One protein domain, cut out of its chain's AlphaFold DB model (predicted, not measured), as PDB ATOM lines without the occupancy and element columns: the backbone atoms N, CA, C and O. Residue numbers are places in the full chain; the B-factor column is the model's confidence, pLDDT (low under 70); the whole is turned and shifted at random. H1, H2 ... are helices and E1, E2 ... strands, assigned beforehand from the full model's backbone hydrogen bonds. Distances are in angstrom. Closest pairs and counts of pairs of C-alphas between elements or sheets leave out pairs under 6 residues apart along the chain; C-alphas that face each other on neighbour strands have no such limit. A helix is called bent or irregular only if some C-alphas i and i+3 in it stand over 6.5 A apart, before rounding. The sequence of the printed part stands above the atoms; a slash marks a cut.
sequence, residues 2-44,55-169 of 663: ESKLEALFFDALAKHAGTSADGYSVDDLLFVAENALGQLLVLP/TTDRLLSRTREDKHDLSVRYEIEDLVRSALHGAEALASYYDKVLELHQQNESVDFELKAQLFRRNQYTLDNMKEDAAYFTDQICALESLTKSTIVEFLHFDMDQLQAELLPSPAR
ATOM      1  N   GLU A   2      -2.423  -8.982  -2.944       39.78
ATOM      2  CA  GLU A   2      -2.372  -7.859  -1.986       39.78
ATOM      3  C   GLU A   2      -2.917  -6.535  -2.550       39.78
ATOM      4  O   GLU A   2      -3.906  -6.030  -2.039       39.78
ATOM      5  N   SER A   3      -2.417  -6.056  -3.698       48.47
ATOM      6  CA  SER A   3      -2.856  -4.756  -4.253       48.47
ATOM      7  C   SER A   3      -4.332  -4.685  -4.683       48.47
ATOM      8  O   SER A   3      -4.857  -3.600  -4.921       48.47
ATOM      9  N   LYS A   4      -5.004  -5.829  -4.874       50.09
ATOM     10  CA  LYS A   4      -6.435  -5.871  -5.226       50.09
ATOM     11  C   LYS A   4      -7.314  -5.929  -3.984       50.09
ATOM     12  O   LYS A   4      -8.400  -5.366  -4.006       50.09
ATOM     13  N   LEU A   5      -6.850  -6.603  -2.937       52.78
ATOM     14  CA  LEU A   5      -7.532  -6.685  -1.646       52.78
ATOM     15  C   LEU A   5      -7.486  -5.343  -0.919       52.78
ATOM     16  O   LEU A   5      -8.512  -4.880  -0.436       52.78
ATOM     17  N   GLU A   6      -6.336  -4.678  -0.961       56.03
ATOM     18  CA  GLU A   6      -6.145  -3.333  -0.426       56.03
ATOM     19  C   GLU A   6      -7.073  -2.322  -1.127       56.03
ATOM     20  O   GLU A   6      -7.830  -1.606  -0.476       56.03
ATOM     21  N   ALA A   7      -7.148  -2.362  -2.463       59.72
ATOM     22  CA  ALA A   7      -8.077  -1.527  -3.229       59.72
ATOM     23  C   ALA A   7      -9.561  -1.805  -2.905       59.72
ATOM     24  O   ALA A   7     -10.369  -0.878  -2.895       59.72
ATOM     25  N   LEU A   8      -9.930  -3.062  -2.633       57.16
ATOM     26  CA  LEU A   8     -11.298  -3.441  -2.257       57.16
ATOM     27  C   LEU A   8     -11.647  -3.017  -0.824       57.16
ATOM     28  O   LEU A   8     -12.783  -2.623  -0.574       57.16
ATOM     29  N   PHE A   9     -10.683  -3.067   0.097       63.50
ATOM     30  CA  PHE A   9     -10.848  -2.609   1.475       63.50
ATOM     31  C   PHE A   9     -11.057  -1.091   1.533       63.50
ATOM     32  O   PHE A   9     -12.011  -0.624   2.156       63.50
ATOM     33  N   PHE A  10     -10.253  -0.324   0.792       65.31
ATOM     34  CA  PHE A  10     -10.423   1.126   0.701       65.31
ATOM     35  C   PHE A  10     -11.702   1.542  -0.050       65.31
ATOM     36  O   PHE A  10     -12.344   2.509   0.355       65.31
ATOM     37  N   ASP A  11     -12.147   0.800  -1.077       64.00
ATOM     38  CA  ASP A  11     -13.455   1.040  -1.727       64.00
ATOM     39  C   ASP A  11     -14.633   0.753  -0.776       64.00
ATOM     40  O   ASP A  11     -15.636   1.471  -0.773       64.00
ATOM     41  N   ALA A  12     -14.514  -0.270   0.075       62.12
ATOM     42  CA  ALA A  12     -15.521  -0.594   1.083       62.12
ATOM     43  C   ALA A  12     -15.588   0.450   2.209       62.12
ATOM     44  O   ALA A  12     -16.687   0.851   2.597       62.12
ATOM     45  N   LEU A  13     -14.434   0.934   2.678       65.00
ATOM     46  CA  LEU A  13     -14.325   2.044   3.631       65.00
ATOM     47  C   LEU A  13     -14.938   3.326   3.070       65.00
ATOM     48  O   LEU A  13     -15.777   3.944   3.726       65.00
ATOM     49  N   ALA A  14     -14.610   3.669   1.824       65.69
ATOM     50  CA  ALA A  14     -15.165   4.837   1.147       65.69
ATOM     51  C   ALA A  14     -16.686   4.728   0.927       65.69
ATOM     52  O   ALA A  14     -17.395   5.732   0.974       65.69
ATOM     53  N   LYS A  15     -17.226   3.520   0.711       64.56
ATOM     54  CA  LYS A  15     -18.679   3.289   0.623       64.56
ATOM     55  C   LYS A  15     -19.382   3.342   1.976       64.56
ATOM     56  O   LYS A  15     -20.532   3.774   2.018       64.56
ATOM     57  N   HIS A  16     -18.731   2.896   3.050       63.84
ATOM     58  CA  HIS A  16     -19.320   2.870   4.388       63.84
ATOM     59  C   HIS A  16     -19.339   4.256   5.043       63.84
ATOM     60  O   HIS A  16     -20.385   4.679   5.529       63.84
ATOM     61  N   ALA A  17     -18.227   4.988   4.977       60.12
ATOM     62  CA  ALA A  17     -18.118   6.335   5.538       60.12
ATOM     63  C   ALA A  17     -18.635   7.439   4.588       60.12
ATOM     64  O   ALA A  17     -18.759   8.598   4.983       60.12
ATOM     65  N   GLY A  18     -18.963   7.084   3.337       57.19
ATOM     66  CA  GLY A  18     -19.286   8.024   2.264       57.19
ATOM     67  C   GLY A  18     -18.021   8.586   1.609       57.19
ATOM     68  O   GLY A  18     -17.021   8.850   2.269       57.19
ATOM     69  N   THR A  19     -18.053   8.792   0.289       52.00
ATOM     70  CA  THR A  19     -16.878   9.099  -0.560       52.00
ATOM     71  C   THR A  19     -16.194  10.454  -0.288       52.00
ATOM     72  O   THR A  19     -15.403  10.905  -1.110       52.00
ATOM     73  N   SER A  20     -16.509  11.132   0.818       51.38
ATOM     74  CA  SER A  20     -15.992  12.456   1.188       51.38
ATOM     75  C   SER A  20     -15.584  12.573   2.665       51.38
ATOM     76  O   SER A  20     -15.668  13.665   3.223       51.38
ATOM     77  N   ALA A  21     -15.216  11.474   3.328       51.25
ATOM     78  CA  ALA A  21     -14.692  11.518   4.692       51.25
ATOM     79  C   ALA A  21     -13.165  11.746   4.676       51.25
ATOM     80  O   ALA A  21     -12.430  10.938   4.113       51.25
ATOM     81  N   ASP A  22     -12.691  12.827   5.308       48.72
ATOM     82  CA  ASP A  22     -11.258  13.178   5.416       48.72
ATOM     83  C   ASP A  22     -10.499  12.340   6.476       48.72
ATOM     84  O   ASP A  22      -9.310  12.547   6.714       48.72
ATOM     85  N   GLY A  23     -11.165  11.368   7.105       56.78
ATOM     86  CA  GLY A  23     -10.580  10.436   8.067       56.78
ATOM     87  C   GLY A  23     -11.591   9.380   8.519       56.78
ATOM     88  O   GLY A  23     -12.796   9.627   8.500       56.78
ATOM     89  N   TYR A  24     -11.095   8.204   8.913       62.81
ATOM     90  CA  TYR A  24     -11.899   7.056   9.349       62.81
ATOM     91  C   TYR A  24     -11.615   6.760  10.825       62.81
ATOM     92  O   TYR A  24     -10.454   6.795  11.239       62.81
ATOM     93  N   SER A  25     -12.644   6.475  11.628       59.84
ATOM     94  CA  SER A  25     -12.446   6.062  13.022       59.84
ATOM     95  C   SER A  25     -12.029   4.587  13.120       59.84
ATOM     96  O   SER A  25     -12.208   3.802  12.185       59.84
ATOM     97  N   VAL A  26     -11.484   4.187  14.273       52.56
ATOM     98  CA  VAL A  26     -11.137   2.780  14.558       52.56
ATOM     99  C   VAL A  26     -12.376   1.873  14.501       52.56
ATOM    100  O   VAL A  26     -12.282   0.745  14.019       52.56
ATOM    101  N   ASP A  27     -13.543   2.384  14.897       53.34
ATOM    102  CA  ASP A  27     -14.813   1.653  14.820       53.34
ATOM    103  C   ASP A  27     -15.290   1.476  13.367       53.34
ATOM    104  O   ASP A  27     -15.820   0.420  13.021       53.34
ATOM    105  N   ASP A  28     -15.036   2.453  12.486       61.75
ATOM    106  CA  ASP A  28     -15.338   2.337  11.049       61.75
ATOM    107  C   ASP A  28     -14.444   1.284  10.374       61.75
ATOM    108  O   ASP A  28     -14.905   0.498   9.542       61.75
ATOM    109  N   LEU A  29     -13.163   1.241  10.761       57.38
ATOM    110  CA  LEU A  29     -12.199   0.237  10.302       57.38
ATOM    111  C   LEU A  29     -12.613  -1.177  10.732       57.38
ATOM    112  O   LEU A  29     -12.618  -2.089   9.903       57.38
ATOM    113  N   LEU A  30     -13.021  -1.345  11.993       54.62
ATOM    114  CA  LEU A  30     -13.542  -2.608  12.526       54.62
ATOM    115  C   LEU A  30     -14.837  -3.028  11.828       54.62
ATOM    116  O   LEU A  30     -14.946  -4.168  11.377       54.62
ATOM    117  N   PHE A  31     -15.789  -2.108  11.647       62.19
ATOM    118  CA  PHE A  31     -17.059  -2.414  10.992       62.19
ATOM    119  C   PHE A  31     -16.865  -2.887   9.545       62.19
ATOM    120  O   PHE A  31     -17.509  -3.847   9.110       62.19
ATOM    121  N   VAL A  32     -15.981  -2.237   8.779       61.47
ATOM    122  CA  VAL A  32     -15.715  -2.607   7.380       61.47
ATOM    123  C   VAL A  32     -14.936  -3.919   7.288       61.47
ATOM    124  O   VAL A  32     -15.273  -4.763   6.449       61.47
ATOM    125  N   ALA A  33     -13.951  -4.126   8.167       57.09
ATOM    126  CA  ALA A  33     -13.221  -5.387   8.260       57.09
ATOM    127  C   ALA A  33     -14.155  -6.566   8.596       57.09
ATOM    128  O   ALA A  33     -14.041  -7.635   7.992       57.09
ATOM    129  N   GLU A  34     -15.130  -6.361   9.488       56.62
ATOM    130  CA  GLU A  34     -16.067  -7.404   9.916       56.62
ATOM    131  C   GLU A  34     -17.204  -7.672   8.914       56.62
ATOM    132  O   GLU A  34     -17.565  -8.834   8.698       56.62
ATOM    133  N   ASN A  35     -17.763  -6.634   8.274       56.19
ATOM    134  CA  ASN A  35     -18.998  -6.760   7.486       56.19
ATOM    135  C   ASN A  35     -18.813  -6.708   5.960       56.19
ATOM    136  O   ASN A  35     -19.598  -7.329   5.239       56.19
ATOM    137  N   ALA A  36     -17.810  -5.997   5.431       53.19
ATOM    138  CA  ALA A  36     -17.706  -5.756   3.986       53.19
ATOM    139  C   ALA A  36     -16.856  -6.802   3.245       53.19
ATOM    140  O   ALA A  36     -17.233  -7.232   2.151       53.19
ATOM    141  N   LEU A  37     -15.761  -7.281   3.846       51.56
ATOM    142  CA  LEU A  37     -14.925  -8.339   3.254       51.56
ATOM    143  C   LEU A  37     -15.704  -9.654   3.075       51.56
ATOM    144  O   LEU A  37     -15.563 -10.330   2.055       51.56
ATOM    145  N   GLY A  38     -16.618  -9.959   4.004       50.25
ATOM    146  CA  GLY A  38     -17.494 -11.130   3.920       50.25
ATOM    147  C   GLY A  38     -18.506 -11.091   2.766       50.25
ATOM    148  O   GLY A  38     -18.915 -12.148   2.291       50.25
ATOM    149  N   GLN A  39     -18.894  -9.900   2.287       47.25
ATOM    150  CA  GLN A  39     -19.817  -9.745   1.152       47.25
ATOM    151  C   GLN A  39     -19.091  -9.557  -0.190       47.25
ATOM    152  O   GLN A  39     -19.590 -10.015  -1.216       47.25
ATOM    153  N   LEU A  40     -17.899  -8.946  -0.202       45.47
ATOM    154  CA  LEU A  40     -17.103  -8.720  -1.420       45.47
ATOM    155  C   LEU A  40     -16.499 -10.001  -2.017       45.47
ATOM    156  O   LEU A  40     -16.201 -10.039  -3.210       45.47
ATOM    157  N   LEU A  41     -16.376 -11.067  -1.224       45.31
ATOM    158  CA  LEU A  41     -15.989 -12.402  -1.696       45.31
ATOM    159  C   LEU A  41     -17.159 -13.203  -2.303       45.31
ATOM    160  O   LEU A  41     -16.940 -14.281  -2.856       45.31
ATOM    161  N   VAL A  42     -18.395 -12.687  -2.256       44.25
ATOM    162  CA  VAL A  42     -19.580 -13.351  -2.815       44.25
ATOM    163  C   VAL A  42     -20.067 -12.624  -4.063       44.25
ATOM    164  O   VAL A  42     -21.045 -11.897  -4.009       44.25
ATOM    165  N   LEU A  43     -19.462 -12.897  -5.220       34.75
ATOM    166  CA  LEU A  43     -20.205 -12.976  -6.484       34.75
ATOM    167  C   LEU A  43     -19.510 -13.976  -7.416       34.75
ATOM    168  O   LEU A  43     -18.297 -13.926  -7.607       34.75
ATOM    169  N   PRO A  44     -20.291 -14.821  -8.103       42.88
ATOM    170  CA  PRO A  44     -20.255 -14.639  -9.547       42.88
ATOM    171  C   PRO A  44     -21.650 -14.745 -10.149       42.88
ATOM    172  O   PRO A  44     -22.377 -15.685  -9.857       42.88
ATOM    173  N   THR A  55     -28.250 -22.783  -0.249       40.41
ATOM    174  CA  THR A  55     -27.561 -22.229   0.943       40.41
ATOM    175  C   THR A  55     -26.247 -21.458   0.789       40.41
ATOM    176  O   THR A  55     -25.157 -21.955   1.063       40.41
ATOM    177  N   THR A  56     -26.393 -20.150   0.553       46.81
ATOM    178  CA  THR A  56     -25.404 -19.093   0.846       46.81
ATOM    179  C   THR A  56     -24.818 -19.181   2.263       46.81
ATOM    180  O   THR A  56     -23.623 -18.955   2.428       46.81
ATOM    181  N   ASP A  57     -25.591 -19.625   3.261       44.44
ATOM    182  CA  ASP A  57     -25.094 -19.841   4.633       44.44
ATOM    183  C   ASP A  57     -24.028 -20.941   4.747       44.44
ATOM    184  O   ASP A  57     -23.126 -20.839   5.576       44.44
ATOM    185  N   ARG A  58     -24.073 -21.981   3.900       42.28
ATOM    186  CA  ARG A  58     -23.042 -23.038   3.896       42.28
ATOM    187  C   ARG A  58     -21.770 -22.617   3.169       42.28
ATOM    188  O   ARG A  58     -20.706 -23.165   3.443       42.28
ATOM    189  N   LEU A  59     -21.881 -21.687   2.222       46.31
ATOM    190  CA  LEU A  59     -20.723 -21.104   1.548       46.31
ATOM    191  C   LEU A  59     -20.035 -20.085   2.456       46.31
ATOM    192  O   LEU A  59     -18.825 -20.169   2.581       46.31
ATOM    193  N   LEU A  60     -20.787 -19.244   3.174       50.41
ATOM    194  CA  LEU A  60     -20.253 -18.349   4.212       50.41
ATOM    195  C   LEU A  60     -19.610 -19.118   5.380       50.41
ATOM    196  O   LEU A  60     -18.577 -18.699   5.900       50.41
ATOM    197  N   SER A  61     -20.179 -20.261   5.785       49.50
ATOM    198  CA  SER A  61     -19.547 -21.124   6.792       49.50
ATOM    199  C   SER A  61     -18.283 -21.804   6.259       49.50
ATOM    200  O   SER A  61     -17.336 -21.983   7.012       49.50
ATOM    201  N   ARG A  62     -18.239 -22.148   4.964       48.62
ATOM    202  CA  ARG A  62     -17.058 -22.749   4.322       48.62
ATOM    203  C   ARG A  62     -15.962 -21.748   3.975       48.62
ATOM    204  O   ARG A  62     -14.807 -22.136   4.024       48.62
ATOM    205  N   THR A  63     -16.285 -20.495   3.660       53.31
ATOM    206  CA  THR A  63     -15.282 -19.430   3.510       53.31
ATOM    207  C   THR A  63     -14.695 -19.045   4.863       53.31
ATOM    208  O   THR A  63     -13.495 -18.836   4.949       53.31
ATOM    209  N   ARG A  64     -15.487 -19.087   5.947       51.81
ATOM    210  CA  ARG A  64     -14.966 -19.002   7.329       51.81
ATOM    211  C   ARG A  64     -14.055 -20.171   7.721       51.81
ATOM    212  O   ARG A  64     -13.248 -20.013   8.627       51.81
ATOM    213  N   GLU A  65     -14.188 -21.328   7.075       53.41
ATOM    214  CA  GLU A  65     -13.277 -22.476   7.216       53.41
ATOM    215  C   GLU A  65     -12.135 -22.450   6.182       53.41
ATOM    216  O   GLU A  65     -11.231 -23.292   6.237       53.41
ATOM    217  N   ASP A  66     -12.165 -21.510   5.231       63.34
ATOM    218  CA  ASP A  66     -11.164 -21.411   4.184       63.34
ATOM    219  C   ASP A  66      -9.892 -20.818   4.779       63.34
ATOM    220  O   ASP A  66      -9.864 -19.707   5.315       63.34
ATOM    221  N   LYS A  67      -8.811 -21.596   4.695       65.12
ATOM    222  CA  LYS A  67      -7.523 -21.246   5.299       65.12
ATOM    223  C   LYS A  67      -7.011 -19.900   4.796       65.12
ATOM    224  O   LYS A  67      -6.275 -19.241   5.517       65.12
ATOM    225  N   HIS A  68      -7.387 -19.506   3.579       66.69
ATOM    226  CA  HIS A  68      -6.965 -18.238   2.998       66.69
ATOM    227  C   HIS A  68      -7.679 -17.025   3.618       66.69
ATOM    228  O   HIS A  68      -7.000 -16.062   3.954       66.69
ATOM    229  N   ASP A  69      -8.998 -17.077   3.848       63.06
ATOM    230  CA  ASP A  69      -9.744 -15.972   4.489       63.06
ATOM    231  C   ASP A  69      -9.349 -15.825   5.967       63.06
ATOM    232  O   ASP A  69      -9.123 -14.721   6.455       63.06
ATOM    233  N   LEU A  70      -9.157 -16.953   6.665       68.19
ATOM    234  CA  LEU A  70      -8.613 -16.961   8.027       68.19
ATOM    235  C   LEU A  70      -7.186 -16.387   8.090       68.19
ATOM    236  O   LEU A  70      -6.873 -15.685   9.047       68.19
ATOM    237  N   SER A  71      -6.341 -16.646   7.080       71.12
ATOM    238  CA  SER A  71      -4.986 -16.073   6.989       71.12
ATOM    239  C   SER A  71      -5.032 -14.559   6.818       71.12
ATOM    240  O   SER A  71      -4.386 -13.847   7.574       71.12
ATOM    241  N   VAL A  72      -5.842 -14.055   5.881       71.94
ATOM    242  CA  VAL A  72      -5.938 -12.611   5.611       71.94
ATOM    243  C   VAL A  72      -6.528 -11.859   6.808       71.94
ATOM    244  O   VAL A  72      -6.045 -10.788   7.156       71.94
ATOM    245  N   ARG A  73      -7.537 -12.418   7.489       73.81
ATOM    246  CA  ARG A  73      -8.058 -11.824   8.733       73.81
ATOM    247  C   ARG A  73      -7.011 -11.789   9.832       73.81
ATOM    248  O   ARG A  73      -6.881 -10.768  10.494       73.81
ATOM    249  N   TYR A  74      -6.262 -12.878  10.002       75.31
ATOM    250  CA  TYR A  74      -5.177 -12.924  10.974       75.31
ATOM    251  C   TYR A  74      -4.105 -11.874  10.659       75.31
ATOM    252  O   TYR A  74      -3.660 -11.183  11.564       75.31
ATOM    253  N   GLU A  75      -3.748 -11.697   9.385       74.56
ATOM    254  CA  GLU A  75      -2.802 -10.669   8.934       74.56
ATOM    255  C   GLU A  75      -3.311  -9.244   9.211       74.56
ATOM    256  O   GLU A  75      -2.546  -8.412   9.690       74.56
ATOM    257  N   ILE A  76      -4.598  -8.957   8.980       76.81
ATOM    258  CA  ILE A  76      -5.198  -7.648   9.300       76.81
ATOM    259  C   ILE A  76      -5.238  -7.420  10.817       76.81
ATOM    260  O   ILE A  76      -4.867  -6.347  11.285       76.81
ATOM    261  N   GLU A  77      -5.671  -8.415  11.595       77.56
ATOM    262  CA  GLU A  77      -5.696  -8.323  13.057       77.56
ATOM    263  C   GLU A  77      -4.294  -8.134  13.640       77.56
ATOM    264  O   GLU A  77      -4.130  -7.402  14.615       77.56
ATOM    265  N   ASP A  78      -3.284  -8.788  13.066       79.44
ATOM    266  CA  ASP A  78      -1.892  -8.643  13.479       79.44
ATOM    267  C   ASP A  78      -1.336  -7.259  13.129       79.44
ATOM    268  O   ASP A  78      -0.750  -6.609  13.991       79.44
ATOM    269  N   LEU A  79      -1.626  -6.749  11.927       80.19
ATOM    270  CA  LEU A  79      -1.253  -5.396  11.506       80.19
ATOM    271  C   LEU A  79      -1.892  -4.327  12.407       80.19
ATOM    272  O   LEU A  79      -1.214  -3.420  12.878       80.19
ATOM    273  N   VAL A  80      -3.189  -4.446  12.715       79.69
ATOM    274  CA  VAL A  80      -3.879  -3.511  13.623       79.69
ATOM    275  C   VAL A  80      -3.314  -3.599  15.040       79.69
ATOM    276  O   VAL A  80      -3.110  -2.571  15.684       79.69
ATOM    277  N   ARG A  81      -3.025  -4.809  15.532       80.06
ATOM    278  CA  ARG A  81      -2.430  -5.008  16.860       80.06
ATOM    279  C   ARG A  81      -1.023  -4.415  16.942       80.06
ATOM    280  O   ARG A  81      -0.692  -3.814  17.960       80.06
ATOM    281  N   SER A  82      -0.232  -4.552  15.881       81.31
ATOM    282  CA  SER A  82       1.104  -3.963  15.774       81.31
ATOM    283  C   SER A  82       1.039  -2.432  15.780       81.31
ATOM    284  O   SER A  82       1.699  -1.800  16.607       81.31
ATOM    285  N   ALA A  83       0.145  -1.832  14.987       77.88
ATOM    286  CA  ALA A  83      -0.049  -0.383  14.950       77.88
ATOM    287  C   ALA A  83      -0.534   0.186  16.291       77.88
ATOM    288  O   ALA A  83      -0.041   1.226  16.731       77.88
ATOM    289  N   LEU A  84      -1.461  -0.501  16.971       80.56
ATOM    290  CA  LEU A  84      -1.922  -0.117  18.309       80.56
ATOM    291  C   LEU A  84      -0.796  -0.210  19.341       80.56
ATOM    292  O   LEU A  84      -0.615   0.720  20.122       80.56
ATOM    293  N   HIS A  85       0.007  -1.275  19.309       83.31
ATOM    294  CA  HIS A  85       1.158  -1.403  20.201       83.31
ATOM    295  C   HIS A  85       2.210  -0.315  19.938       83.31
ATOM    296  O   HIS A  85       2.772   0.254  20.874       83.31
ATOM    297  N   GLY A  86       2.438   0.032  18.669       80.12
ATOM    298  CA  GLY A  86       3.292   1.153  18.289       80.12
ATOM    299  C   GLY A  86       2.752   2.503  18.775       80.12
ATOM    300  O   GLY A  86       3.528   3.344  19.228       80.12
ATOM    301  N   ALA A  87       1.433   2.711  18.728       80.94
ATOM    302  CA  ALA A  87       0.783   3.915  19.242       80.94
ATOM    303  C   ALA A  87       0.884   4.019  20.773       80.94
ATOM    304  O   ALA A  87       1.206   5.085  21.292       80.94
ATOM    305  N   GLU A  88       0.679   2.915  21.497       82.06
ATOM    306  CA  GLU A  88       0.878   2.842  22.951       82.06
ATOM    307  C   GLU A  88       2.337   3.129  23.332       82.06
ATOM    308  O   GLU A  88       2.600   3.897  24.259       82.06
ATOM    309  N   ALA A  89       3.296   2.577  22.583       82.50
ATOM    310  CA  ALA A  89       4.715   2.854  22.785       82.50
ATOM    311  C   ALA A  89       5.045   4.340  22.548       82.50
ATOM    312  O   ALA A  89       5.793   4.933  23.327       82.50
ATOM    313  N   LEU A  90       4.455   4.962  21.523       80.81
ATOM    314  CA  LEU A  90       4.611   6.392  21.258       80.81
ATOM    315  C   LEU A  90       3.983   7.246  22.366       80.81
ATOM    316  O   LEU A  90       4.620   8.193  22.818       80.81
ATOM    317  N   ALA A  91       2.791   6.898  22.858       80.44
ATOM    318  CA  ALA A  91       2.163   7.586  23.987       80.44
ATOM    319  C   ALA A  91       3.037   7.507  25.252       80.44
ATOM    320  O   ALA A  91       3.278   8.529  25.895       80.44
ATOM    321  N   SER A  92       3.614   6.331  25.531       82.31
ATOM    322  CA  SER A  92       4.483   6.123  26.697       82.31
ATOM    323  C   SER A  92       5.746   6.994  26.697       82.31
ATOM    324  O   SER A  92       6.279   7.335  27.752       82.31
ATOM    325  N   TYR A  93       6.211   7.428  25.519       78.81
ATOM    326  CA  TYR A  93       7.339   8.355  25.407       78.81
ATOM    327  C   TYR A  93       7.007   9.750  25.969       78.81
ATOM    328  O   TYR A  93       7.889  10.441  26.484       78.81
ATOM    329  N   TYR A  94       5.734  10.153  25.918       80.12
ATOM    330  CA  TYR A  94       5.259  11.453  26.400       80.12
ATOM    331  C   TYR A  94       4.718  11.420  27.832       80.12
ATOM    332  O   TYR A  94       4.499  12.491  28.404       80.12
ATOM    333  N   ASP A  95       4.594  10.245  28.458       79.75
ATOM    334  CA  ASP A  95       4.206  10.114  29.870       79.75
ATOM    335  C   ASP A  95       5.090  10.979  30.768       79.75
ATOM    336  O   ASP A  95       4.608  11.674  31.665       79.75
ATOM    337  N   LYS A  96       6.397  11.026  30.469       80.06
ATOM    338  CA  LYS A  96       7.320  11.852  31.244       80.06
ATOM    339  C   LYS A  96       7.009  13.343  31.133       80.06
ATOM    340  O   LYS A  96       7.143  14.064  32.113       80.06
ATOM    341  N   VAL A  97       6.577  13.807  29.965       79.62
ATOM    342  CA  VAL A  97       6.209  15.210  29.731       79.62
ATOM    343  C   VAL A  97       4.898  15.555  30.448       79.62
ATOM    344  O   VAL A  97       4.767  16.645  31.003       79.62
ATOM    345  N   LEU A  98       3.956  14.610  30.517       79.56
ATOM    346  CA  LEU A  98       2.708  14.766  31.269       79.56
ATOM    347  C   LEU A  98       2.947  14.827  32.786       79.56
ATOM    348  O   LEU A  98       2.342  15.658  33.466       79.56
ATOM    349  N   GLU A  99       3.865  14.017  33.322       82.69
ATOM    350  CA  GLU A  99       4.304  14.141  34.719       82.69
ATOM    351  C   GLU A  99       4.895  15.529  35.002       82.69
ATOM    352  O   GLU A  99       4.572  16.145  36.017       82.69
ATOM    353  N   LEU A 100       5.744  16.037  34.099       82.81
ATOM    354  CA  LEU A 100       6.342  17.370  34.225       82.81
ATOM    355  C   LEU A 100       5.283  18.474  34.226       82.81
ATOM    356  O   LEU A 100       5.352  19.389  35.044       82.81
ATOM    357  N   HIS A 101       4.265  18.361  33.374       83.88
ATOM    358  CA  HIS A 101       3.128  19.277  33.375       83.88
ATOM    359  C   HIS A 101       2.397  19.279  34.729       83.88
ATOM    360  O   HIS A 101       2.170  20.340  35.309       83.88
ATOM    361  N   GLN A 102       2.093  18.103  35.288       82.94
ATOM    362  CA  GLN A 102       1.452  17.997  36.608       82.94
ATOM    363  C   GLN A 102       2.322  18.583  37.727       82.94
ATOM    364  O   GLN A 102       1.814  19.251  38.630       82.94
ATOM    365  N   GLN A 103       3.638  18.369  37.660       85.75
ATOM    366  CA  GLN A 103       4.583  18.956  38.608       85.75
ATOM    367  C   GLN A 103       4.574  20.481  38.523       85.75
ATOM    368  O   GLN A 103       4.425  21.130  39.557       85.75
ATOM    369  N   ASN A 104       4.651  21.051  37.320       87.50
ATOM    370  CA  ASN A 104       4.592  22.496  37.093       87.50
ATOM    371  C   ASN A 104       3.277  23.109  37.609       87.50
ATOM    372  O   ASN A 104       3.283  24.206  38.171       87.50
ATOM    373  N   GLU A 105       2.156  22.393  37.478       83.88
ATOM    374  CA  GLU A 105       0.858  22.815  38.020       83.88
ATOM    375  C   GLU A 105       0.807  22.846  39.551       83.88
ATOM    376  O   GLU A 105       0.087  23.656  40.131       83.88
ATOM    377  N   SER A 106       1.606  22.013  40.217       85.25
ATOM    378  CA  SER A 106       1.671  21.955  41.681       85.25
ATOM    379  C   SER A 106       2.592  23.005  42.323       85.25
ATOM    380  O   SER A 106       2.622  23.122  43.550       85.25
ATOM    381  N   VAL A 107       3.361  23.764  41.529       86.44
ATOM    382  CA  VAL A 107       4.347  24.717  42.058       86.44
ATOM    383  C   VAL A 107       3.666  25.969  42.616       86.44
ATOM    384  O   VAL A 107       3.110  26.777  41.874       86.44
ATOM    385  N   ASP A 108       3.815  26.190  43.923       86.81
ATOM    386  CA  ASP A 108       3.418  27.433  44.589       86.81
ATOM    387  C   ASP A 108       4.601  28.417  44.691       86.81
ATOM    388  O   ASP A 108       5.547  28.240  45.470       86.81
ATOM    389  N   PHE A 109       4.547  29.485  43.893       87.06
ATOM    390  CA  PHE A 109       5.576  30.526  43.862       87.06
ATOM    391  C   PHE A 109       5.575  31.430  45.102       87.06
ATOM    392  O   PHE A 109       6.623  31.982  45.441       87.06
ATOM    393  N   GLU A 110       4.454  31.556  45.817       86.75
ATOM    394  CA  GLU A 110       4.411  32.318  47.070       86.75
ATOM    395  C   GLU A 110       5.077  31.526  48.200       86.75
ATOM    396  O   GLU A 110       5.839  32.085  48.992       86.75
ATOM    397  N   LEU A 111       4.893  30.201  48.224       86.69
ATOM    398  CA  LEU A 111       5.650  29.326  49.120       86.69
ATOM    399  C   LEU A 111       7.157  29.427  48.837       86.69
ATOM    400  O   LEU A 111       7.942  29.616  49.768       86.69
ATOM    401  N   LYS A 112       7.576  29.392  47.563       86.81
ATOM    402  CA  LYS A 112       8.988  29.604  47.183       86.81
ATOM    403  C   LYS A 112       9.514  30.972  47.632       86.81
ATOM    404  O   LYS A 112      10.640  31.058  48.126       86.81
ATOM    405  N   ALA A 113       8.702  32.027  47.549       85.44
ATOM    406  CA  ALA A 113       9.051  33.349  48.072       85.44
ATOM    407  C   ALA A 113       9.282  33.331  49.594       85.44
ATOM    408  O   ALA A 113      10.243  33.919  50.091       85.44
ATOM    409  N   GLN A 114       8.436  32.628  50.354       86.25
ATOM    410  CA  GLN A 114       8.607  32.465  51.802       86.25
ATOM    411  C   GLN A 114       9.854  31.646  52.153       86.25
ATOM    412  O   GLN A 114      10.581  32.011  53.079       86.25
ATOM    413  N   LEU A 115      10.134  30.576  51.408       86.06
ATOM    414  CA  LEU A 115      11.339  29.763  51.595       86.06
ATOM    415  C   LEU A 115      12.613  30.565  51.309       86.06
ATOM    416  O   LEU A 115      13.583  30.447  52.058       86.06
ATOM    417  N   PHE A 116      12.588  31.444  50.302       87.69
ATOM    418  CA  PHE A 116      13.688  32.373  50.031       87.69
ATOM    419  C   PHE A 116      13.922  33.330  51.203       87.69
ATOM    420  O   PHE A 116      15.053  33.511  51.647       87.69
ATOM    421  N   ARG A 117      12.851  33.891  51.783       85.00
ATOM    422  CA  ARG A 117      12.957  34.758  52.972       85.00
ATOM    423  C   ARG A 117      13.557  34.041  54.189       85.00
ATOM    424  O   ARG A 117      14.114  34.709  55.055       85.00
ATOM    425  N   ARG A 118      13.447  32.709  54.259       86.25
ATOM    426  CA  ARG A 118      13.998  31.855  55.330       86.25
ATOM    427  C   ARG A 118      15.360  31.241  54.976       86.25
ATOM    428  O   ARG A 118      15.823  30.384  55.721       86.25
ATOM    429  N   ASN A 119      15.980  31.652  53.866       81.75
ATOM    430  CA  ASN A 119      17.243  31.117  53.341       81.75
ATOM    431  C   ASN A 119      17.229  29.600  53.042       81.75
ATOM    432  O   ASN A 119      18.278  28.968  53.006       81.75
ATOM    433  N   GLN A 120      16.054  29.000  52.822       82.06
ATOM    434  CA  GLN A 120      15.912  27.574  52.471       82.06
ATOM    435  C   GLN A 120      15.837  27.341  50.956       82.06
ATOM    436  O   GLN A 120      15.962  26.215  50.485       82.06
ATOM    437  N   TYR A 121      15.633  28.412  50.191       86.31
ATOM    438  CA  TYR A 121      15.612  28.422  48.734       86.31
ATOM    439  C   TYR A 121      16.562  29.529  48.272       86.31
ATOM    440  O   TYR A 121      16.356  30.689  48.619       86.31
ATOM    441  N   THR A 122      17.649  29.166  47.591       87.75
ATOM    442  CA  THR A 122      18.764  30.071  47.265       87.75
ATOM    443  C   THR A 122      18.612  30.701  45.878       87.75
ATOM    444  O   THR A 122      17.770  30.292  45.076       87.75
ATOM    445  N   LEU A 123      19.446  31.704  45.583       85.25
ATOM    446  CA  LEU A 123      19.507  32.334  44.260       85.25
ATOM    447  C   LEU A 123      19.918  31.331  43.165       85.25
ATOM    448  O   LEU A 123      19.409  31.402  42.048       85.25
ATOM    449  N   ASP A 124      20.791  30.374  43.488       84.75
ATOM    450  CA  ASP A 124      21.191  29.312  42.560       84.75
ATOM    451  C   ASP A 124      20.032  28.362  42.262       84.75
ATOM    452  O   ASP A 124      19.759  28.108  41.094       84.75
ATOM    453  N   ASN A 125      19.263  27.956  43.278       87.00
ATOM    454  CA  ASN A 125      18.062  27.144  43.064       87.00
ATOM    455  C   ASN A 125      17.036  27.892  42.194       87.00
ATOM    456  O   ASN A 125      16.420  27.302  41.314       87.00
ATOM    457  N   MET A 126      16.880  29.210  42.382       85.94
ATOM    458  CA  MET A 126      16.040  30.035  41.501       85.94
ATOM    459  C   MET A 126      16.550  30.069  40.062       85.94
ATOM    460  O   MET A 126      15.761  30.075  39.120       85.94
ATOM    461  N   LYS A 127      17.866  30.125  39.875       86.75
ATOM    462  CA  LYS A 127      18.471  30.111  38.547       86.75
ATOM    463  C   LYS A 127      18.300  28.746  37.877       86.75
ATOM    464  O   LYS A 127      18.005  28.709  36.686       86.75
ATOM    465  N   GLU A 128      18.471  27.660  38.623       87.88
ATOM    466  CA  GLU A 128      18.246  26.290  38.158       87.88
ATOM    467  C   GLU A 128      16.786  26.070  37.772       87.88
ATOM    468  O   GLU A 128      16.527  25.612  36.666       87.88
ATOM    469  N   ASP A 129      15.838  26.498  38.606       88.31
ATOM    470  CA  ASP A 129      14.408  26.403  38.306       88.31
ATOM    471  C   ASP A 129      14.036  27.207  37.049       88.31
ATOM    472  O   ASP A 129      13.308  26.722  36.184       88.31
ATOM    473  N   ALA A 130      14.573  28.423  36.894       87.69
ATOM    474  CA  ALA A 130      14.335  29.233  35.700       87.69
ATOM    475  C   ALA A 130      14.941  28.597  34.436       87.69
ATOM    476  O   ALA A 130      14.307  28.604  33.376       87.69
ATOM    477  N   ALA A 131      16.149  28.033  34.536       88.62
ATOM    478  CA  ALA A 131      16.783  27.299  33.443       88.62
ATOM    479  C   ALA A 131      15.977  26.045  33.088       88.62
ATOM    480  O   ALA A 131      15.689  25.820  31.921       88.62
ATOM    481  N   TYR A 132      15.508  25.308  34.091       89.25
ATOM    482  CA  TYR A 132      14.700  24.109  33.932       89.25
ATOM    483  C   TYR A 132      13.397  24.374  33.171       89.25
ATOM    484  O   TYR A 132      13.084  23.658  32.222       89.25
ATOM    485  N   PHE A 133      12.654  25.432  33.518       89.12
ATOM    486  CA  PHE A 133      11.457  25.807  32.755       89.12
ATOM    487  C   PHE A 133      11.795  26.289  31.339       89.12
ATOM    488  O   PHE A 133      11.058  25.996  30.400       89.12
ATOM    489  N   THR A 134      12.920  26.987  31.163       87.62
ATOM    490  CA  THR A 134      13.381  27.435  29.838       87.62
ATOM    491  C   THR A 134      13.752  26.248  28.943       87.62
ATOM    492  O   THR A 134      13.371  26.215  27.774       87.62
ATOM    493  N   ASP A 135      14.434  25.246  29.494       87.88
ATOM    494  CA  ASP A 135      14.814  24.023  28.788       87.88
ATOM    495  C   ASP A 135      13.581  23.191  28.421       87.88
ATOM    496  O   ASP A 135      13.513  22.659  27.313       87.88
ATOM    497  N   GLN A 136      12.567  23.138  29.295       87.31
ATOM    498  CA  GLN A 136      11.280  22.515  28.973       87.31
ATOM    499  C   GLN A 136      10.582  23.206  27.798       87.31
ATOM    500  O   GLN A 136      10.093  22.518  26.905       87.31
ATOM    501  N   ILE A 137      10.550  24.543  27.768       87.19
ATOM    502  CA  ILE A 137       9.965  25.294  26.645       87.19
ATOM    503  C   ILE A 137      10.723  24.969  25.354       87.19
ATOM    504  O   ILE A 137      10.097  24.575  24.373       87.19
ATOM    505  N   CYS A 138      12.058  25.030  25.369       86.69
ATOM    506  CA  CYS A 138      12.883  24.684  24.208       86.69
ATOM    507  C   CYS A 138      12.642  23.241  23.730       86.69
ATOM    508  O   CYS A 138      12.530  22.993  22.528       86.69
ATOM    509  N   ALA A 139      12.545  22.283  24.657       84.81
ATOM    510  CA  ALA A 139      12.289  20.884  24.339       84.81
ATOM    511  C   ALA A 139      10.904  20.695  23.703       84.81
ATOM    512  O   ALA A 139      10.797  20.028  22.673       84.81
ATOM    513  N   LEU A 140       9.866  21.333  24.258       83.75
ATOM    514  CA  LEU A 140       8.508  21.301  23.713       83.75
ATOM    515  C   LEU A 140       8.429  21.970  22.338       83.75
ATOM    516  O   LEU A 140       7.767  21.441  21.451       83.75
ATOM    517  N   GLU A 141       9.124  23.086  22.121       84.69
ATOM    518  CA  GLU A 141       9.205  23.766  20.819       84.69
ATOM    519  C   GLU A 141       9.929  22.925  19.754       84.69
ATOM    520  O   GLU A 141       9.600  23.010  18.570       84.69
ATOM    521  N   SER A 142      10.877  22.079  20.170       83.25
ATOM    522  CA  SER A 142      11.657  21.206  19.281       83.25
ATOM    523  C   SER A 142      10.944  19.913  18.852       83.25
ATOM    524  O   SER A 142      11.506  19.140  18.073       83.25
ATOM    525  N   LEU A 143       9.723  19.664  19.344       79.81
ATOM    526  CA  LEU A 143       8.968  18.449  19.039       79.81
ATOM    527  C   LEU A 143       8.646  18.315  17.541       79.81
ATOM    528  O   LEU A 143       8.304  19.274  16.847       79.81
ATOM    529  N   THR A 144       8.728  17.083  17.039       72.62
ATOM    530  CA  THR A 144       8.366  16.735  15.661       72.62
ATOM    531  C   THR A 144       6.857  16.849  15.456       72.62
ATOM    532  O   THR A 144       6.086  16.138  16.093       72.62
ATOM    533  N   LYS A 145       6.446  17.714  14.523       71.06
ATOM    534  CA  LYS A 145       5.035  18.068  14.277       71.06
ATOM    535  C   LYS A 145       4.160  16.920  13.775       71.06
ATOM    536  O   LYS A 145       2.964  16.909  14.020       71.06
ATOM    537  N   SER A 146       4.744  15.950  13.074       76.50
ATOM    538  CA  SER A 146       4.027  14.767  12.593       76.50
ATOM    539  C   SER A 146       4.893  13.521  12.699       76.50
ATOM    540  O   SER A 146       6.096  13.569  12.433       76.50
ATOM    541  N   THR A 147       4.283  12.408  13.107       77.88
ATOM    542  CA  THR A 147       4.938  11.094  13.182       77.88
ATOM    543  C   THR A 147       4.017  10.032  12.599       77.88
ATOM    544  O   THR A 147       2.820  10.026  12.874       77.88
ATOM    545  N   ILE A 148       4.572   9.125  11.797       74.69
ATOM    546  CA  ILE A 148       3.836   7.993  11.228       74.69
ATOM    547  C   ILE A 148       4.252   6.734  11.985       74.69
ATOM    548  O   ILE A 148       5.438   6.407  12.027       74.69
ATOM    549  N   VAL A 149       3.283   6.032  12.566       76.50
ATOM    550  CA  VAL A 149       3.470   4.710  13.169       76.50
ATOM    551  C   VAL A 149       2.699   3.715  12.320       76.50
ATOM    552  O   VAL A 149       1.471   3.697  12.331       76.50
ATOM    553  N   GLU A 150       3.429   2.907  11.555       75.50
ATOM    554  CA  GLU A 150       2.864   1.979  10.570       75.50
ATOM    555  C   GLU A 150       1.933   2.692   9.575       75.50
ATOM    556  O   GLU A 150       2.417   3.416   8.705       75.50
ATOM    557  N   PHE A 151       0.617   2.512   9.698       75.94
ATOM    558  CA  PHE A 151      -0.397   3.171   8.868       75.94
ATOM    559  C   PHE A 151      -1.156   4.297   9.600       75.94
ATOM    560  O   PHE A 151      -2.054   4.904   9.015       75.94
ATOM    561  N   LEU A 152      -0.808   4.597  10.857       76.88
ATOM    562  CA  LEU A 152      -1.385   5.684  11.653       76.88
ATOM    563  C   LEU A 152      -0.520   6.946  11.557       76.88
ATOM    564  O   LEU A 152       0.698   6.895  11.721       76.88
ATOM    565  N   HIS A 153      -1.154   8.094  11.329       79.62
ATOM    566  CA  HIS A 153      -0.496   9.398  11.277       79.62
ATOM    567  C   HIS A 153      -0.898  10.237  12.495       79.62
ATOM    568  O   HIS A 153      -2.073  10.564  12.660       79.62
ATOM    569  N   PHE A 154       0.077  10.610  13.321       79.25
ATOM    570  CA  PHE A 154      -0.112  11.436  14.512       79.25
ATOM    571  C   PHE A 154       0.305  12.878  14.229       79.25
ATOM    572  O   PHE A 154       1.442  13.126  13.822       79.25
ATOM    573  N   ASP A 155      -0.615  13.813  14.464       81.25
ATOM    574  CA  ASP A 155      -0.372  15.257  14.446       81.25
ATOM    575  C   ASP A 155      -0.177  15.757  15.884       81.25
ATOM    576  O   ASP A 155      -1.033  15.543  16.745       81.25
ATOM    577  N   MET A 156       0.967  16.391  16.146       80.19
ATOM    578  CA  MET A 156       1.381  16.824  17.483       80.19
ATOM    579  C   MET A 156       1.141  18.314  17.746       80.19
ATOM    580  O   MET A 156       1.443  18.787  18.845       80.19
ATOM    581  N   ASP A 157       0.577  19.057  16.790       80.00
ATOM    582  CA  ASP A 157       0.386  20.506  16.921       80.00
ATOM    583  C   ASP A 157      -0.568  20.865  18.083       80.00
ATOM    584  O   ASP A 157      -0.322  21.816  18.830       80.00
ATOM    585  N   GLN A 158      -1.631  20.078  18.299       81.31
ATOM    586  CA  GLN A 158      -2.570  20.296  19.413       81.31
ATOM    587  C   GLN A 158      -1.939  19.974  20.775       81.31
ATOM    588  O   GLN A 158      -2.080  20.748  21.720       81.31
ATOM    589  N   LEU A 159      -1.185  18.874  20.859       80.25
ATOM    590  CA  LEU A 159      -0.497  18.461  22.083       80.25
ATOM    591  C   LEU A 159       0.549  19.503  22.510       80.25
ATOM    592  O   LEU A 159       0.636  19.866  23.681       80.25
ATOM    593  N   GLN A 160       1.317  20.031  21.551       83.12
ATOM    594  CA  GLN A 160       2.282  21.099  21.808       83.12
ATOM    595  C   GLN A 160       1.588  22.370  22.326       83.12
ATOM    596  O   GLN A 160       2.056  22.972  23.294       83.12
ATOM    597  N   ALA A 161       0.462  22.761  21.719       83.81
ATOM    598  CA  ALA A 161      -0.287  23.955  22.107       83.81
ATOM    599  C   ALA A 161      -0.865  23.877  23.532       83.81
ATOM    600  O   ALA A 161      -0.940  24.904  24.210       83.81
ATOM    601  N   GLU A 162      -1.243  22.688  24.003       83.44
ATOM    602  CA  GLU A 162      -1.765  22.492  25.363       83.44
ATOM    603  C   GLU A 162      -0.664  22.403  26.430       83.44
ATOM    604  O   GLU A 162      -0.862  22.855  27.560       83.44
ATOM    605  N   LEU A 163       0.512  21.867  26.089       84.19
ATOM    606  CA  LEU A 163       1.593  21.653  27.058       84.19
ATOM    607  C   LEU A 163       2.486  22.881  27.266       84.19
ATOM    608  O   LEU A 163       2.955  23.110  28.382       84.19
ATOM    609  N   LEU A 164       2.703  23.693  26.226       85.25
ATOM    610  CA  LEU A 164       3.604  24.855  26.253       85.25
ATOM    611  C   LEU A 164       3.206  25.971  27.252       85.25
ATOM    612  O   LEU A 164       4.105  26.548  27.873       85.25
ATOM    613  N   PRO A 165       1.911  26.268  27.499       88.31
ATOM    614  CA  PRO A 165       1.500  27.285  28.471       88.31
ATOM    615  C   PRO A 165       1.935  27.012  29.919       88.31
ATOM    616  O   PRO A 165       2.134  27.959  30.678       88.31
ATOM    617  N   SER A 166       2.095  25.746  30.318       88.69
ATOM    618  CA  SER A 166       2.421  25.376  31.704       88.69
ATOM    619  C   SER A 166       3.820  25.845  32.146       88.69
ATOM    620  O   SER A 166       3.903  26.646  33.084       88.69
ATOM    621  N   PRO A 167       4.927  25.464  31.472       88.19
ATOM    622  CA  PRO A 167       6.255  25.970  31.821       88.19
ATOM    623  C   PRO A 167       6.402  27.475  31.544       88.19
ATOM    624  O   PRO A 167       7.100  28.161  32.293       88.19
ATOM    625  N   ALA A 168       5.702  28.023  30.540       88.00
ATOM    626  CA  ALA A 168       5.680  29.464  30.278       88.00
ATOM    627  C   ALA A 168       5.090  30.255  31.459       88.00
ATOM    628  O   ALA A 168       5.694  31.224  31.918       88.00
ATOM    629  N   ARG A 169       3.971  29.789  32.028       90.06
ATOM    630  CA  ARG A 169       3.363  30.379  33.231       90.06
ATOM    631  C   ARG A 169       4.318  30.352  34.422       90.06
ATOM    632  O   ARG A 169       4.403  31.334  35.158       90.06
TER     633      ARG A 169
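What this domain is: This is residues 2 to 44 and 55 to 169 of the 663 residues of the protein "DHC_N2 domain-containing protein" of Phytophthora kernoviae (UniProt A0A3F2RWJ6). A small strand hairpin, E1 and E2, sits near the middle of a long, thin rod, beside the long bent helix H5 that runs along much of the rod. At one end of the rod the backbone turns round through H6 and comes back in H7 and the hairpin, then folds back again in H8 and H9, with H9 packed on H7 and on arm H5b; towards the other end of the rod H1 and H2 pack on each other at a steep angle, loosely joined to the rest. The printed part has 158 residues, with named elements in the order H1 H2 H3 H4 H5 H6 H7 E1 E2 H8 H9: nine helices and two strands in an antiparallel sheet, mostly helix. It is extended, with a radius of gyration of the C-alphas of 25.8 A and spans of 87 by 31 by 22 A.

Where its parts are: E1 is residues 146 to 149 and E2 residues 152 to 155. H5, residues 67 to 105, was assigned as one helix by its hydrogen bonds but is bent: C-alphas 93 and 96 are 6.8 A apart. Its arm H5a, residues 67 to 93, is 38.7 A long and begins at C-alpha 67 (-7.523, -21.246, 5.299); its arm H5b, residues 96 to 105, is 14.4 A long. H6 is residues 109 to 117, and H7, residues 123 to 141, is 27.0 A long. H8 is residues 157 to 163, and H9, residues 165 to 169, ends at C-alpha 169 (3.363, 30.379, 33.231). H1, residues 2 to 17, is 22.5 A long and begins at C-alpha 2 (-2.372, -7.859, -1.986). H2 is residues 26 to 35, H3 37 to 40 and H4 56 to 63.

How they stand to each other: E1 and E2 form an antiparallel hairpin, with N 147 and O 154 3.0 A apart and N 154 and O 147 2.8 A apart, within hydrogen-bond range. The closest C-alphas of H5a and E1, Gly 86 and Val 149, are 6.2 A apart. H5a and H5b stand at a steep tilt of 39 degrees. H9 touches H5b, closest C-alphas His 101 and Ser 166 at 6.4 A, and residues 133 to 137 of H7, closest C-alphas Phe 133 and Pro 167 at 5.3 A. H8 only just touches H7, through residues 140 to 141 of H7, with 3 pairs of C-alphas within 8 A; the closest are Leu 140 and Gln 160, 6.5 A. H6 touches no helix. H2 and H5a are near each other. H1 touches H2, closest C-alphas Leu 13 and Val 32 at 6.1 A, at a tilt of 69 degrees, only just steep. H3 is close to but not clearly touching H1 and H4. Every O i to N i+4 pair is within hydrogen-bond range in H2, H4, H5a, H5b, H6, H7, H8 and H9, and 11 of 12 in H1; H3 is too short for one.

The domain as a whole: The C-alphas farthest apart, Thr 55 and Arg 118, are 87.2 A apart. Residues 45 to 54 are not printed, and C-alphas 44 and 55 are 14.9 A apart across this cut. Of the links that are printed whole, none is long. Residues 91 to 96 and 106 to 111 stand free. Mean pLDDT of the printed part is 72.1; residues 2 to 44 and 55 to 70 are under 70.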